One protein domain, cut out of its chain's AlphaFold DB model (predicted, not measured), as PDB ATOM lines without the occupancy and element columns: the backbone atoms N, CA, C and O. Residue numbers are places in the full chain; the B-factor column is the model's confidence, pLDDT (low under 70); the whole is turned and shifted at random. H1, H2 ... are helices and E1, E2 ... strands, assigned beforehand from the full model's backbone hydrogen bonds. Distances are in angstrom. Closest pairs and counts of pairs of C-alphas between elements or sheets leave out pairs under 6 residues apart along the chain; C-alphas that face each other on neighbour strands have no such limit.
ATOM      1  N   ALA A  11       2.681 -23.160  30.107       85.62
ATOM      2  CA  ALA A  11       1.879 -21.993  30.472       85.62
ATOM      3  C   ALA A  11       1.850 -20.925  29.363       85.62
ATOM      4  O   ALA A  11       0.782 -20.395  29.055       85.62
ATOM      5  N   ASP A  12       2.987 -20.678  28.711       85.75
ATOM      6  CA  ASP A  12       3.103 -19.709  27.620       85.75
ATOM      7  C   ASP A  12       2.412 -20.225  26.354       85.75
ATOM      8  O   ASP A  12       1.753 -19.460  25.647       85.75
ATOM      9  N   LEU A  13       2.486 -21.535  26.086       86.25
ATOM     10  CA  LEU A  13       1.735 -22.162  24.993       86.25
ATOM     11  C   LEU A  13       0.218 -22.026  25.201       86.25
ATOM     12  O   LEU A  13      -0.502 -21.681  24.264       86.25
ATOM     13  N   LEU A  14      -0.270 -22.237  26.427       89.56
ATOM     14  CA  LEU A  14      -1.685 -22.058  26.771       89.56
ATOM     15  C   LEU A  14      -2.123 -20.588  26.708       89.56
ATOM     16  O   LEU A  14      -3.257 -20.306  26.323       89.56
ATOM     17  N   ALA A  15      -1.252 -19.646  27.077       88.94
ATOM     18  CA  ALA A  15      -1.532 -18.219  26.950       88.94
ATOM     19  C   ALA A  15      -1.685 -17.809  25.476       88.94
ATOM     20  O   ALA A  15      -2.689 -17.189  25.122       88.94
ATOM     21  N   ARG A  16      -0.758 -18.246  24.612       88.56
ATOM     22  CA  ARG A  16      -0.817 -18.014  23.159       88.56
ATOM     23  C   ARG A  16      -2.052 -18.638  22.518       88.56
ATOM     24  O   ARG A  16      -2.673 -18.026  21.659       88.56
ATOM     25  N   GLU A  17      -2.438 -19.839  22.946       92.06
ATOM     26  CA  GLU A  17      -3.662 -20.488  22.465       92.06
ATOM     27  C   GLU A  17      -4.908 -19.659  22.803       92.06
ATOM     28  O   GLU A  17      -5.749 -19.421  21.935       92.06
ATOM     29  N   ARG A  18      -5.007 -19.164  24.043       91.38
ATOM     30  CA  ARG A  18      -6.131 -18.320  24.472       91.38
ATOM     31  C   ARG A  18      -6.197 -17.011  23.697       91.38
ATOM     32  O   ARG A  18      -7.296 -16.564  23.373       91.38
ATOM     33  N   GLU A  19      -5.051 -16.395  23.433       91.44
ATOM     34  CA  GLU A  19      -4.953 -15.168  22.642       91.44
ATOM     35  C   GLU A  19      -5.405 -15.407  21.199       91.44
ATOM     36  O   GLU A  19      -6.361 -14.774  20.754       91.44
ATOM     37  N   ALA A  20      -4.855 -16.425  20.532       91.00
ATOM     38  CA  ALA A  20      -5.254 -16.802  19.177       91.00
ATOM     39  C   ALA A  20      -6.753 -17.132  19.083       91.00
ATOM     40  O   ALA A  20      -7.426 -16.784  18.113       91.00
ATOM     41  N   ARG A  21      -7.317 -17.775  20.114       90.31
ATOM     42  CA  ARG A  21      -8.754 -18.059  20.181       90.31
ATOM     43  C   ARG A  21      -9.587 -16.781  20.288       90.31
ATOM     44  O   ARG A  21     -10.621 -16.688  19.631       90.31
ATOM     45  N   ARG A  22      -9.161 -15.804  21.093       91.44
ATOM     46  CA  ARG A  22      -9.846 -14.505  21.215       91.44
ATOM     47  C   ARG A  22      -9.808 -13.730  19.904       91.44
ATOM     48  O   ARG A  22     -10.848 -13.241  19.477       91.44
ATOM     49  N   GLU A  23      -8.649 -13.664  19.256       91.44
ATOM     50  CA  GLU A  23      -8.498 -13.019  17.947       91.44
ATOM     51  C   GLU A  23      -9.378 -13.686  16.887       91.44
ATOM     52  O   GLU A  23     -10.065 -13.007  16.125       91.44
ATOM     53  N   ALA A  24      -9.431 -15.020  16.879       88.06
ATOM     54  CA  ALA A  24     -10.294 -15.765  15.972       88.06
ATOM     55  C   ALA A  24     -11.787 -15.491  16.219       88.06
ATOM     56  O   ALA A  24     -12.546 -15.373  15.258       88.06
ATOM     57  N   GLU A  25     -12.233 -15.388  17.474       87.69
ATOM     58  CA  GLU A  25     -13.620 -15.012  17.788       87.69
ATOM     59  C   GLU A  25     -13.933 -13.570  17.362       87.69
ATOM     60  O   GLU A  25     -14.960 -13.344  16.722       87.69
ATOM     61  N   ALA A  26     -13.024 -12.623  17.610       89.94
ATOM     62  CA  ALA A  26     -13.180 -11.238  17.161       89.94
ATOM     63  C   ALA A  26     -13.273 -11.142  15.628       89.94
ATOM     64  O   ALA A  26     -14.134 -10.446  15.089       89.94
ATOM     65  N   LEU A  27     -12.440 -11.902  14.906       89.62
ATOM     66  CA  LEU A  27     -12.503 -11.977  13.449       89.62
ATOM     67  C   LEU A  27     -13.834 -12.570  12.968       89.62
ATOM     68  O   LEU A  27     -14.433 -12.046  12.031       89.62
ATOM     69  N   LYS A  28     -14.333 -13.636  13.606       87.06
ATOM     70  CA  LYS A  28     -15.642 -14.224  13.265       87.06
ATOM     71  C   LYS A  28     -16.779 -13.225  13.452       87.06
ATOM     72  O   LYS A  28     -17.697 -13.202  12.635       87.06
ATOM     73  N   GLU A  29     -16.746 -12.433  14.518       88.06
ATOM     74  CA  GLU A  29     -17.745 -11.394  14.771       88.06
ATOM     75  C   GLU A  29     -17.692 -10.301  13.697       88.06
ATOM     76  O   GLU A  29     -18.713 -10.023  13.065       88.06
ATOM     77  N   ALA A  30     -16.495  -9.799  13.379       88.12
ATOM     78  CA  ALA A  30     -16.303  -8.823  12.309       88.12
ATOM     79  C   ALA A  30     -16.796  -9.341  10.944       88.12
ATOM     80  O   ALA A  30     -17.474  -8.619  10.212       88.12
ATOM     81  N   VAL A  31     -16.524 -10.611  10.614       88.50
ATOM     82  CA  VAL A  31     -17.034 -11.255   9.392       88.50
ATOM     83  C   VAL A  31     -18.563 -11.321   9.402       88.50
ATOM     84  O   VAL A  31     -19.192 -10.983   8.400       88.50
ATOM     85  N   ARG A  32     -19.191 -11.712  10.521       86.88
ATOM     86  CA  ARG A  32     -20.661 -11.759  10.632       86.88
ATOM     87  C   ARG A  32     -21.289 -10.394  10.410       86.88
ATOM     88  O   ARG A  32     -22.304 -10.305   9.724       86.88
ATOM     89  N   ASP A  33     -20.720  -9.352  10.997       88.56
ATOM     90  CA  ASP A  33     -21.272  -8.007  10.884       88.56
ATOM     91  C   ASP A  33     -21.063  -7.428   9.490       88.56
ATOM     92  O   ASP A  33     -21.985  -6.827   8.934       88.56
ATOM     93  N   ARG A  34     -19.918  -7.716   8.864       89.25
ATOM     94  CA  ARG A  34     -19.677  -7.344   7.472       89.25
ATOM     95  C   ARG A  34     -20.662  -8.019   6.517       89.25
ATOM     96  O   ARG A  34     -21.268  -7.335   5.700       89.25
ATOM     97  N   LEU A  35     -20.892  -9.322   6.674       88.56
ATOM     98  CA  LEU A  35     -21.848 -10.076   5.857       88.56
ATOM     99  C   LEU A  35     -23.290  -9.565   6.000       88.56
ATOM    100  O   LEU A  35     -24.036  -9.538   5.022       88.56
ATOM    101  N   LYS A  36     -23.698  -9.141   7.203       86.62
ATOM    102  CA  LYS A  36     -25.004  -8.490   7.406       86.62
ATOM    103  C   LYS A  36     -25.059  -7.122   6.725       86.62
ATOM    104  O   LYS A  36     -26.077  -6.807   6.123       86.62
ATOM    105  N   ALA A  37     -23.992  -6.327   6.822       85.50
ATOM    106  CA  ALA A  37     -23.931  -4.980   6.253       85.50
ATOM    107  C   ALA A  37     -23.915  -4.976   4.715       85.50
ATOM    108  O   ALA A  37     -24.457  -4.066   4.097       85.50
ATOM    109  N   GLU A  38     -23.316  -5.993   4.093       87.75
ATOM    110  CA  GLU A  38     -23.312  -6.175   2.633       87.75
ATOM    111  C   GLU A  38     -24.628  -6.770   2.102       87.75
ATOM    112  O   GLU A  38     -24.852  -6.826   0.893       87.75
ATOM    113  N   CYS A  39     -25.522  -7.209   2.991       87.00
ATOM    114  CA  CYS A  39     -26.807  -7.765   2.609       87.00
ATOM    115  C   CYS A  39     -27.777  -6.660   2.165       87.00
ATOM    116  O   CYS A  39     -28.062  -5.724   2.905       87.00
ATOM    117  N   THR A  40     -28.355  -6.811   0.975       86.94
ATOM    118  CA  THR A  40     -29.305  -5.856   0.376       86.94
ATOM    119  C   THR A  40     -30.767  -6.113   0.764       86.94
ATOM    120  O   THR A  40     -31.688  -5.573   0.150       86.94
ATOM    121  N   ILE A  41     -31.011  -6.975   1.753       90.81
ATOM    122  CA  ILE A  41     -32.363  -7.289   2.219       90.81
ATOM    123  C   ILE A  41     -32.901  -6.137   3.071       90.81
ATOM    124  O   ILE A  41     -32.262  -5.690   4.018       90.81
ATOM    125  N   GLU A  42     -34.119  -5.697   2.776       91.06
ATOM    126  CA  GLU A  42     -34.809  -4.670   3.549       91.06
ATOM    127  C   GLU A  42     -35.678  -5.297   4.641       91.06
ATOM    128  O   GLU A  42     -36.554  -6.128   4.381       91.06
ATOM    129  N   VAL A  43     -35.458  -4.864   5.881       91.81
ATOM    130  CA  VAL A  43     -36.311  -5.230   7.012       91.81
ATOM    131  C   VAL A  43     -37.671  -4.550   6.862       91.81
ATOM    132  O   VAL A  43     -37.756  -3.368   6.549       91.81
ATOM    133  N   GLY A  44     -38.745  -5.305   7.079       91.00
ATOM    134  CA  GLY A  44     -40.122  -4.854   6.890       91.00
ATOM    135  C   GLY A  44     -40.674  -5.115   5.488       91.00
ATOM    136  O   GLY A  44     -41.893  -5.084   5.316       91.00
ATOM    137  N   ALA A  45     -39.827  -5.440   4.508       92.56
ATOM    138  CA  ALA A  45     -40.260  -5.772   3.155       92.56
ATOM    139  C   ALA A  45     -40.665  -7.250   3.011       92.56
ATOM    140  O   ALA A  45     -40.333  -8.116   3.831       92.56
ATOM    141  N   ILE A  46     -41.411  -7.536   1.940       92.38
ATOM    142  CA  ILE A  46     -41.865  -8.883   1.595       92.38
ATOM    143  C   ILE A  46     -41.030  -9.421   0.433       92.38
ATOM    144  O   ILE A  46     -40.888  -8.784  -0.610       92.38
ATOM    145  N   TYR A  47     -40.514 -10.630   0.614       94.00
ATOM    146  CA  TYR A  47     -39.733 -11.352  -0.380       94.00
ATOM    147  C   TYR A  47     -40.413 -12.669  -0.737       94.00
ATOM    148  O   TYR A  47     -40.973 -13.348   0.122       94.00
ATOM    149  N   ARG A  48     -40.319 -13.084  -1.995       93.38
ATOM    150  CA  ARG A  48     -40.715 -14.418  -2.437       93.38
ATOM    151  C   ARG A  48     -39.544 -15.380  -2.297       93.38
ATOM    152  O   ARG A  48     -38.434 -15.086  -2.739       93.38
ATOM    153  N   VAL A  49     -39.802 -16.546  -1.715       93.56
ATOM    154  CA  VAL A  49     -38.822 -17.626  -1.613       93.56
ATOM    155  C   VAL A  49     -38.796 -18.406  -2.925       93.56
ATOM    156  O   VAL A  49     -39.820 -18.942  -3.352       93.56
ATOM    157  N   THR A  50     -37.633 -18.503  -3.558       92.94
ATOM    158  CA  THR A  50     -37.480 -19.126  -4.882       92.94
ATOM    159  C   THR A  50     -37.155 -20.615  -4.821       92.94
ATOM    160  O   THR A  50     -37.552 -21.356  -5.714       92.94
ATOM    161  N   ALA A  51     -36.479 -21.078  -3.765       91.38
ATOM    162  CA  ALA A  51     -35.974 -22.449  -3.682       91.38
ATOM    163  C   ALA A  51     -36.032 -23.053  -2.267       91.38
ATOM    164  O   ALA A  51     -36.072 -22.356  -1.250       91.38
ATOM    165  N   GLY A  52     -35.978 -24.388  -2.203       89.19
ATOM    166  CA  GLY A  52     -35.943 -25.166  -0.963       89.19
ATOM    167  C   GLY A  52     -37.321 -25.409  -0.338       89.19
ATOM    168  O   GLY A  52     -38.354 -25.311  -0.993       89.19
ATOM    169  N   ARG A  53     -37.339 -25.727   0.965       87.75
ATOM    170  CA  ARG A  53     -38.544 -26.153   1.709       87.75
ATOM    171  C   ARG A  53     -39.724 -25.174   1.625       87.75
ATOM    172  O   ARG A  53     -40.871 -25.592   1.755       87.75
ATOM    173  N   PHE A  54     -39.446 -23.882   1.470       89.50
ATOM    174  CA  PHE A  54     -40.458 -22.823   1.469       89.50
ATOM    175  C   PHE A  54     -40.662 -22.185   0.092       89.50
ATOM    176  O   PHE A  54     -41.292 -21.136   0.016       89.50
ATOM    177  N   ALA A  55     -40.139 -22.795  -0.978       90.56
ATOM    178  CA  ALA A  55     -40.274 -22.277  -2.336       90.56
ATOM    179  C   ALA A  55     -41.735 -21.939  -2.684       90.56
ATOM    180  O   ALA A  55     -42.664 -22.666  -2.328       90.56
ATOM    181  N   GLY A  56     -41.931 -20.808  -3.359       88.31
ATOM    182  CA  GLY A  56     -43.240 -20.281  -3.739       88.31
ATOM    183  C   GLY A  56     -43.961 -19.484  -2.646       88.31
ATOM    184  O   GLY A  56     -44.941 -18.814  -2.958       88.31
ATOM    185  N   ARG A  57     -43.484 -19.506  -1.394       90.00
ATOM    186  CA  ARG A  57     -44.070 -18.737  -0.282       90.00
ATOM    187  C   ARG A  57     -43.498 -17.324  -0.208       90.00
ATOM    188  O   ARG A  57     -42.396 -17.060  -0.685       90.00
ATOM    189  N   ARG A  58     -44.247 -16.431   0.435       91.88
ATOM    190  CA  ARG A  58     -43.837 -15.058   0.751       91.88
ATOM    191  C   ARG A  58     -43.275 -15.025   2.168       91.88
ATOM    192  O   ARG A  58     -43.842 -15.664   3.051       91.88
ATOM    193  N   LEU A  59     -42.193 -14.292   2.378       93.06
ATOM    194  CA  LEU A  59     -41.538 -14.041   3.654       93.06
ATOM    195  C   LEU A  59     -41.601 -12.542   3.940       93.06
ATOM    196  O   LEU A  59     -41.030 -11.753   3.193       93.06
ATOM    197  N   TRP A  60     -42.262 -12.159   5.025       93.50
ATOM    198  CA  TRP A  60     -42.127 -10.828   5.599       93.50
ATOM    199  C   TRP A  60     -40.900 -10.818   6.498       93.50
ATOM    200  O   TRP A  60     -40.851 -11.560   7.484       93.50
ATOM    201  N   VAL A  61     -39.893 -10.035   6.117       93.94
ATOM    202  CA  VAL A  61     -38.597 -10.010   6.794       93.94
ATOM    203  C   VAL A  61     -38.682  -9.140   8.041       93.94
ATOM    204  O   VAL A  61     -39.001  -7.959   7.961       93.94
ATOM    205  N   GLU A  62     -38.346  -9.713   9.193       93.69
ATOM    206  CA  GLU A  62     -38.263  -8.991  10.466       93.69
ATOM    207  C   GLU A  62     -36.804  -8.686  10.862       93.69
ATOM    208  O   GLU A  62     -36.562  -7.792  11.668       93.69
ATOM    209  N   GLY A  63     -35.827  -9.382  10.271       92.88
ATOM    210  CA  GLY A  63     -34.410  -9.065  10.430       92.88
ATOM    211  C   GLY A  63     -33.477  -9.997   9.659       92.88
ATOM    212  O   GLY A  63     -33.911 -10.907   8.950       92.88
ATOM    213  N   ILE A  64     -32.174  -9.755   9.806       92.81
ATOM    214  CA  ILE A  64     -31.099 -10.483   9.119       92.81
ATOM    215  C   ILE A  64     -30.152 -11.072  10.167       92.81
ATOM    216  O   ILE A  64     -29.924 -10.486  11.226       92.81
ATOM    217  N   GLY A  65     -29.609 -12.251   9.888       90.81
ATOM    218  CA  GLY A  65     -28.575 -12.892  10.689       90.81
ATOM    219  C   GLY A  65     -27.509 -13.528   9.806       90.81
ATOM    220  O   GLY A  65     -27.759 -13.838   8.645       90.81
ATOM    221  N   ALA A  66     -26.328 -13.750  10.375       89.50
ATOM    222  CA  ALA A  66     -25.252 -14.510   9.749       89.50
ATOM    223  C   ALA A  66     -24.893 -15.686  10.661       89.50
ATOM    224  O   ALA A  66     -24.729 -15.508  11.872       89.50
ATOM    225  N   GLY A  67     -24.801 -16.887  10.102       84.44
ATOM    226  CA  GLY A  67     -24.573 -18.102  10.877       84.44
ATOM    227  C   GLY A  67     -24.074 -19.253  10.019       84.44
ATOM    228  O   GLY A  67     -24.111 -19.190   8.797       84.44
ATOM    229  N   ILE A  68     -23.599 -20.311  10.668       79.50
ATOM    230  CA  ILE A  68     -23.202 -21.536   9.975       79.50
ATOM    231  C   ILE A  68     -24.444 -22.441   9.939       79.50
ATOM    232  O   ILE A  68     -24.946 -22.789  11.011       79.50
ATOM    233  N   PRO A  69     -24.971 -22.808   8.754       71.94
ATOM    234  CA  PRO A  69     -26.211 -23.584   8.642       71.94
ATOM    235  C   PRO A  69     -26.096 -24.965   9.284       71.94
ATOM    236  O   PRO A  69     -27.068 -25.488   9.824       71.94
ATOM    237  N   ASP A  70     -24.897 -25.539   9.226       74.62
ATOM    238  CA  ASP A  70     -24.551 -26.800   9.856       74.62
ATOM    239  C   ASP A  70     -23.279 -26.619  10.689       74.62
ATOM    240  O   ASP A  70     -22.155 -26.610  10.178       74.62
ATOM    241  N   VAL A  71     -23.477 -26.468  11.999       64.69
ATOM    242  CA  VAL A  71     -22.401 -26.284  12.981       64.69
ATOM    243  C   VAL A  71     -21.422 -27.465  12.987       64.69
ATOM    244  O   VAL A  71     -20.257 -27.283  13.336       64.69
ATOM    245  N   MET A  72     -21.864 -28.657  12.559       66.00
ATOM    246  CA  MET A  72     -21.021 -29.853  12.469       66.00
ATOM    247  C   MET A  72     -20.125 -29.839  11.230       66.00
ATOM    248  O   MET A  72     -19.026 -30.387  11.266       66.00
ATOM    249  N   ARG A  73     -20.548 -29.185  10.141       62.31
ATOM    250  CA  ARG A  73     -19.781 -29.131   8.885       62.31
ATOM    251  C   ARG A  73     -18.667 -28.090   8.865       62.31
ATOM    252  O   ARG A  73     -17.921 -28.065   7.892       62.31
ATOM    253  N   ARG A  74     -18.531 -27.251   9.905       63.47
ATOM    254  CA  ARG A  74     -17.561 -26.131   9.942       63.47
ATOM    255  C   ARG A  74     -17.571 -25.317   8.634       63.47
ATOM    256  O   ARG A  74     -16.519 -24.961   8.114       63.47
ATOM    257  N   GLY A  75     -18.763 -25.097   8.078       67.06
ATOM    258  CA  GLY A  75     -18.937 -24.381   6.818       67.06
ATOM    259  C   GLY A  75     -18.705 -22.879   6.956       67.06
ATOM    260  O   GLY A  75     -18.585 -22.347   8.062       67.06
ATOM    261  N   GLU A  76     -18.677 -22.199   5.815       77.69
ATOM    262  CA  GLU A  76     -18.635 -20.741   5.752       77.69
ATOM    263  C   GLU A  76     -19.902 -20.119   6.362       77.69
ATOM    264  O   GLU A  76     -20.954 -20.759   6.483       77.69
ATOM    265  N   PHE A  77     -19.797 -18.855   6.779       82.12
ATOM    266  CA  PHE A  77     -20.958 -18.102   7.235       82.12
ATOM    267  C   PHE A  77     -21.916 -17.863   6.069       82.12
ATOM    268  O   PHE A  77     -21.543 -17.288   5.052       82.12
ATOM    269  N   GLU A  78     -23.176 -18.231   6.261       88.19
ATOM    270  CA  GLU A  78     -24.263 -17.873   5.363       88.19
ATOM    271  C   GLU A  78     -25.120 -16.772   5.992       88.19
ATOM    272  O   GLU A  78     -25.279 -16.685   7.215       88.19
ATOM    273  N   VAL A  79     -25.697 -15.931   5.134       91.50
ATOM    274  CA  VAL A  79     -26.629 -14.881   5.541       91.50
ATOM    275  C   VAL A  79     -28.058 -15.384   5.371       91.50
ATOM    276  O   VAL A  79     -28.440 -15.931   4.332       91.50
ATOM    277  N   PHE A  80     -28.876 -15.175   6.396       92.69
ATOM    278  CA  PHE A  80     -30.279 -15.559   6.412       92.69
ATOM    279  C   PHE A  80     -31.140 -14.359   6.782       92.69
ATOM    280  O   PHE A  80     -30.824 -13.623   7.715       92.69
ATOM    281  N   ALA A  81     -32.271 -14.211   6.104       92.88
ATOM    282  CA  ALA A  81     -33.350 -13.375   6.596       92.88
ATOM    283  C   ALA A  81     -34.243 -14.220   7.506       92.88
ATOM    284  O   ALA A  81     -34.564 -15.373   7.189       92.88
ATOM    285  N   TRP A  82     -34.658 -13.648   8.628       93.88
ATOM    286  CA  TRP A  82     -35.625 -14.259   9.524       93.88
ATOM    287  C   TRP A  82     -36.902 -13.429   9.567       93.88
ATOM    288  O   TRP A  82     -36.886 -12.200   9.512       93.88
ATOM    289  N   GLY A  83     -38.035 -14.118   9.620       93.50
ATOM    290  CA  GLY A  83     -39.325 -13.460   9.479       93.50
ATOM    291  C   GLY A  83     -40.487 -14.435   9.438       93.50
ATOM    292  O   GLY A  83     -40.336 -15.614   9.769       93.50
ATOM    293  N   ARG A  84     -41.663 -13.956   9.040       92.62
ATOM    294  CA  ARG A  84     -42.882 -14.773   8.986       92.62
ATOM    295  C   ARG A  84     -43.199 -15.149   7.553       92.62
ATOM    296  O   ARG A  84     -43.101 -14.320   6.658       92.62
ATOM    297  N   LEU A  85     -43.601 -16.395   7.330       91.56
ATOM    298  CA  LEU A  85     -44.048 -16.846   6.015       91.56
ATOM    299  C   LEU A  85     -45.556 -16.646   5.869       91.56
ATOM    300  O   LEU A  85     -46.282 -16.740   6.854       91.56
ATOM    301  N   ASN A  86     -46.055 -16.437   4.656       89.62
ATOM    302  CA  ASN A  86     -47.497 -16.451   4.410       89.62
ATOM    303  C   ASN A  86     -48.086 -17.847   4.668       89.62
ATOM    304  O   ASN A  86     -47.403 -18.862   4.481       89.62
ATOM    305  N   GLY A  87     -49.343 -17.921   5.105       78.25
ATOM    306  CA  GLY A  87     -50.074 -19.177   5.272       78.25
ATOM    307  C   GLY A  87     -50.054 -20.049   4.007       78.25
ATOM    308  O   GLY A  87     -49.938 -19.556   2.889       78.25
ATOM    309  N   LYS A  88     -50.143 -21.377   4.175       69.62
ATOM    310  CA  LYS A  88     -50.174 -22.345   3.053       69.62
ATOM    311  C   LYS A  88     -51.543 -22.383   2.343       69.62
ATOM    312  O   LYS A  88     -51.674 -23.017   1.304       69.62
ATOM    313  N   SER A  89     -52.558 -21.746   2.927       59.56
ATOM    314  CA  SER A  89     -53.941 -21.750   2.450       59.56
ATOM    315  C   SER A  89     -54.157 -20.726   1.331       59.56
ATOM    316  O   SER A  89     -53.696 -19.590   1.433       59.56
ATOM    317  N   ALA A  90     -54.924 -21.112   0.306       49.94
ATOM    318  CA  ALA A  90     -55.432 -20.210  -0.732       49.94
ATOM    319  C   ALA A  90     -56.446 -19.173  -0.195       49.94
ATOM    320  O   ALA A  90     -56.768 -18.226  -0.901       49.94
ATOM    321  N   ALA A  91     -56.915 -19.324   1.053       51.50
ATOM    322  CA  ALA A  91     -57.888 -18.437   1.693       51.50
ATOM    323  C   ALA A  91     -57.294 -17.129   2.256       51.50
ATOM    324  O   ALA A  91     -58.027 -16.308   2.787       51.50
ATOM    325  N   GLY A  92     -55.981 -16.899   2.132       51.59
ATOM    326  CA  GLY A  92     -55.382 -15.613   2.513       51.59
ATOM    327  C   GLY A  92     -55.192 -15.397   4.019       51.59
ATOM    328  O   GLY A  92     -54.909 -14.274   4.432       51.59
ATOM    329  N   ASP A  93     -55.275 -16.449   4.835       58.34
ATOM    330  CA  ASP A  93     -55.158 -16.335   6.293       58.34
ATOM    331  C   ASP A  93     -53.702 -16.148   6.756       58.34
ATOM    332  O   ASP A  93     -53.022 -17.060   7.236       58.34
ATOM    333  N   GLY A  94     -53.229 -14.915   6.590       75.81
ATOM    334  CA  GLY A  94     -52.202 -14.285   7.409       75.81
ATOM    335  C   GLY A  94     -50.770 -14.819   7.309       75.81
ATOM    336  O   GLY A  94     -50.364 -15.564   6.412       75.81
ATOM    337  N   TRP A  95     -49.973 -14.359   8.270       86.38
ATOM    338  CA  TRP A  95     -48.567 -14.702   8.451       86.38
ATOM    339  C   TRP A  95     -48.415 -15.781   9.527       86.38
ATOM    340  O   TRP A  95     -49.112 -15.768  10.540       86.38
ATOM    341  N   THR A  96     -47.469 -16.702   9.353       86.69
ATOM    342  CA  THR A  96     -47.155 -17.723  10.358       86.69
ATOM    343  C   THR A  96     -46.739 -17.083  11.678       86.69
ATOM    344  O   THR A  96     -45.927 -16.162  11.685       86.69
ATOM    345  N   ILE A  97     -47.195 -17.643  12.799       84.88
ATOM    346  CA  ILE A  97     -46.815 -17.185  14.146       84.88
ATOM    347  C   ILE A  97     -45.310 -17.378  14.390       84.88
ATOM    348  O   ILE A  97     -44.633 -16.498  14.918       84.88
ATOM    349  N   LYS A  98     -44.772 -18.538  13.995       88.75
ATOM    350  CA  LYS A  98     -43.366 -18.881  14.221       88.75
ATOM    351  C   LYS A  98     -42.474 -18.305  13.125       88.75
ATOM    352  O   LYS A  98     -42.674 -18.611  11.947       88.75
ATOM    353  N   ARG A  99     -41.436 -17.576  13.541       91.56
ATOM    354  CA  ARG A  99     -40.368 -17.092  12.660       91.56
ATOM    355  C   ARG A  99     -39.641 -18.247  11.976       91.56
ATOM    356  O   ARG A  99     -39.408 -19.294  12.582       91.56
ATOM    357  N   GLN A 100     -39.288 -18.043  10.717       91.88
ATOM    358  CA  GLN A 100     -38.513 -18.967   9.899       91.88
ATOM    359  C   GLN A 100     -37.273 -18.257   9.378       91.88
ATOM    360  O   GLN A 100     -37.326 -17.064   9.086       91.88
ATOM    361  N   ASN A 101     -36.194 -19.018   9.223       92.06
ATOM    362  CA  ASN A 101     -34.956 -18.537   8.628       92.06
ATOM    363  C   ASN A 101     -34.893 -19.018   7.181       92.06
ATOM    364  O   ASN A 101     -35.118 -20.201   6.901       92.06
ATOM    365  N   VAL A 102     -34.580 -18.108   6.268       91.75
ATOM    366  CA  VAL A 102     -34.407 -18.402   4.848       91.75
ATOM    367  C   VAL A 102     -33.100 -17.775   4.387       91.75
ATOM    368  O   VAL A 102     -32.835 -16.613   4.679       91.75
ATOM    369  N   ASN A 103     -32.275 -18.547   3.681       92.12
ATOM    370  CA  ASN A 103     -31.039 -18.031   3.095       92.12
ATOM    371  C   ASN A 103     -31.377 -16.903   2.103       92.12
ATOM    372  O   ASN A 103     -32.266 -17.065   1.261       92.12
ATOM    373  N   VAL A 104     -30.673 -15.776   2.214       92.00
ATOM    374  CA  VAL A 104     -30.958 -14.555   1.442       92.00
ATOM    375  C   VAL A 104     -30.809 -14.741  -0.066       92.00
ATOM    376  O   VAL A 104     -31.549 -14.124  -0.823       92.00
ATOM    377  N   GLN A 105     -29.952 -15.660  -0.519       90.25
ATOM    378  CA  GLN A 105     -29.779 -15.991  -1.940       90.25
ATOM    379  C   GLN A 105     -31.042 -16.607  -2.563       90.25
ATOM    380  O   GLN A 105     -31.168 -16.692  -3.782       90.25
ATOM    381  N   ARG A 106     -31.990 -17.057  -1.732       91.56
ATOM    382  CA  ARG A 106     -33.263 -17.653  -2.163       91.56
ATOM    383  C   ARG A 106     -34.424 -16.666  -2.098       91.56
ATOM    384  O   ARG A 106     -35.572 -17.098  -2.190       91.56
ATOM    385  N   LEU A 107     -34.156 -15.381  -1.878       91.62
ATOM    386  CA  LEU A 107     -35.170 -14.348  -1.713       91.62
ATOM    387  C   LEU A 107     -35.138 -13.376  -2.885       91.62
ATOM    388  O   LEU A 107     -34.094 -12.838  -3.237       91.62
ATOM    389  N   VAL A 108     -36.309 -13.118  -3.458       93.19
ATOM    390  CA  VAL A 108     -36.508 -12.088  -4.482       93.19
ATOM    391  C   VAL A 108     -37.535 -11.101  -3.955       93.19
ATOM    392  O   VAL A 108     -38.614 -11.515  -3.531       93.19
ATOM    393  N   LYS A 109     -37.192  -9.809  -3.932       90.81
ATOM    394  CA  LYS A 109     -38.088  -8.763  -3.426       90.81
ATOM    395  C   LYS A 109     -39.349  -8.748  -4.282       90.81
ATOM    396  O   LYS A 109     -39.255  -8.685  -5.507       90.81
ATOM    397  N   GLU A 110     -40.518  -8.832  -3.658       82.88
ATOM    398  CA  GLU A 110     -41.754  -8.594  -4.397       82.88
ATOM    399  C   GLU A 110     -41.943  -7.089  -4.562       82.88
ATOM    400  O   GLU A 110     -41.711  -6.334  -3.619       82.88
TER     401      GLU A 110
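AT A GLANCE: This is residues 11 to 110 of the 114 residues of an uncharacterized protein of Mesorhizobium sp. M2A.F.Ca.ET.039.01.1.1 (UniProt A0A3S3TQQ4). A small five-stranded sheet, curled like part of a barrel but not closed, sits at one end of a long helix, H1, whose residues 11 to 27 stick out free of the body. Only the last part of H1, residues 29 to 37, reaches the sheet. The printed part has 100 residues, in the order H1, E1, E2, E3, E4, E5; the sheet runs E4, E3, E2, E1, E5, all antiparallel, and the class is mixed. The whole is loose, with a radius of gyration of the C-alphas of 17.8 A and spans of 66 by 25 by 21 A.

IN THESE COORDINATES: H1, residues 11 to 37, runs 39.3 A from C-alpha 11 at (1.879, -21.993, 30.472) to C-alpha 37 at (-23.931, -4.980, 6.253). E1 is residues 46 to 49. E2, residues 58 to 67, is 22.0 A long and bends by 84 degrees at residue 62. E3, residues 78 to 85, is 19.8 A long. E4 is residues 100 to 103, and E5, residues 107 to 109, ends at (-38.088, -8.763, -3.426).

HOW THE PARTS SIT: E1 to E4 form a meander, each strand the antiparallel neighbour of the one before. N 59 and O 47 are 2.7 A apart in hairpin E1 and E2, N 65 and O 80 2.8 A in hairpin E2 and E3, and N 81 and O 102 2.8 A in hairpin E3 and E4. Edge strand E5 pairs with E1, N 48 to O 108 at 2.8 A. The sheet is strongly twisted. H1 only grazes it, the closest C-alphas of H1 and E2 being Arg 32 and Ala 66, 5.4 A apart. In H1 every O i to N i+4 pair is within hydrogen-bond range.

THE WHOLE: The C-alphas farthest apart, Ala 11 and Ala 91, are 66.4 A apart. The printed part has no cut. The link from E3 to E4 is long. Residues 71 to 75 and 88 to 93 have pLDDT under 70.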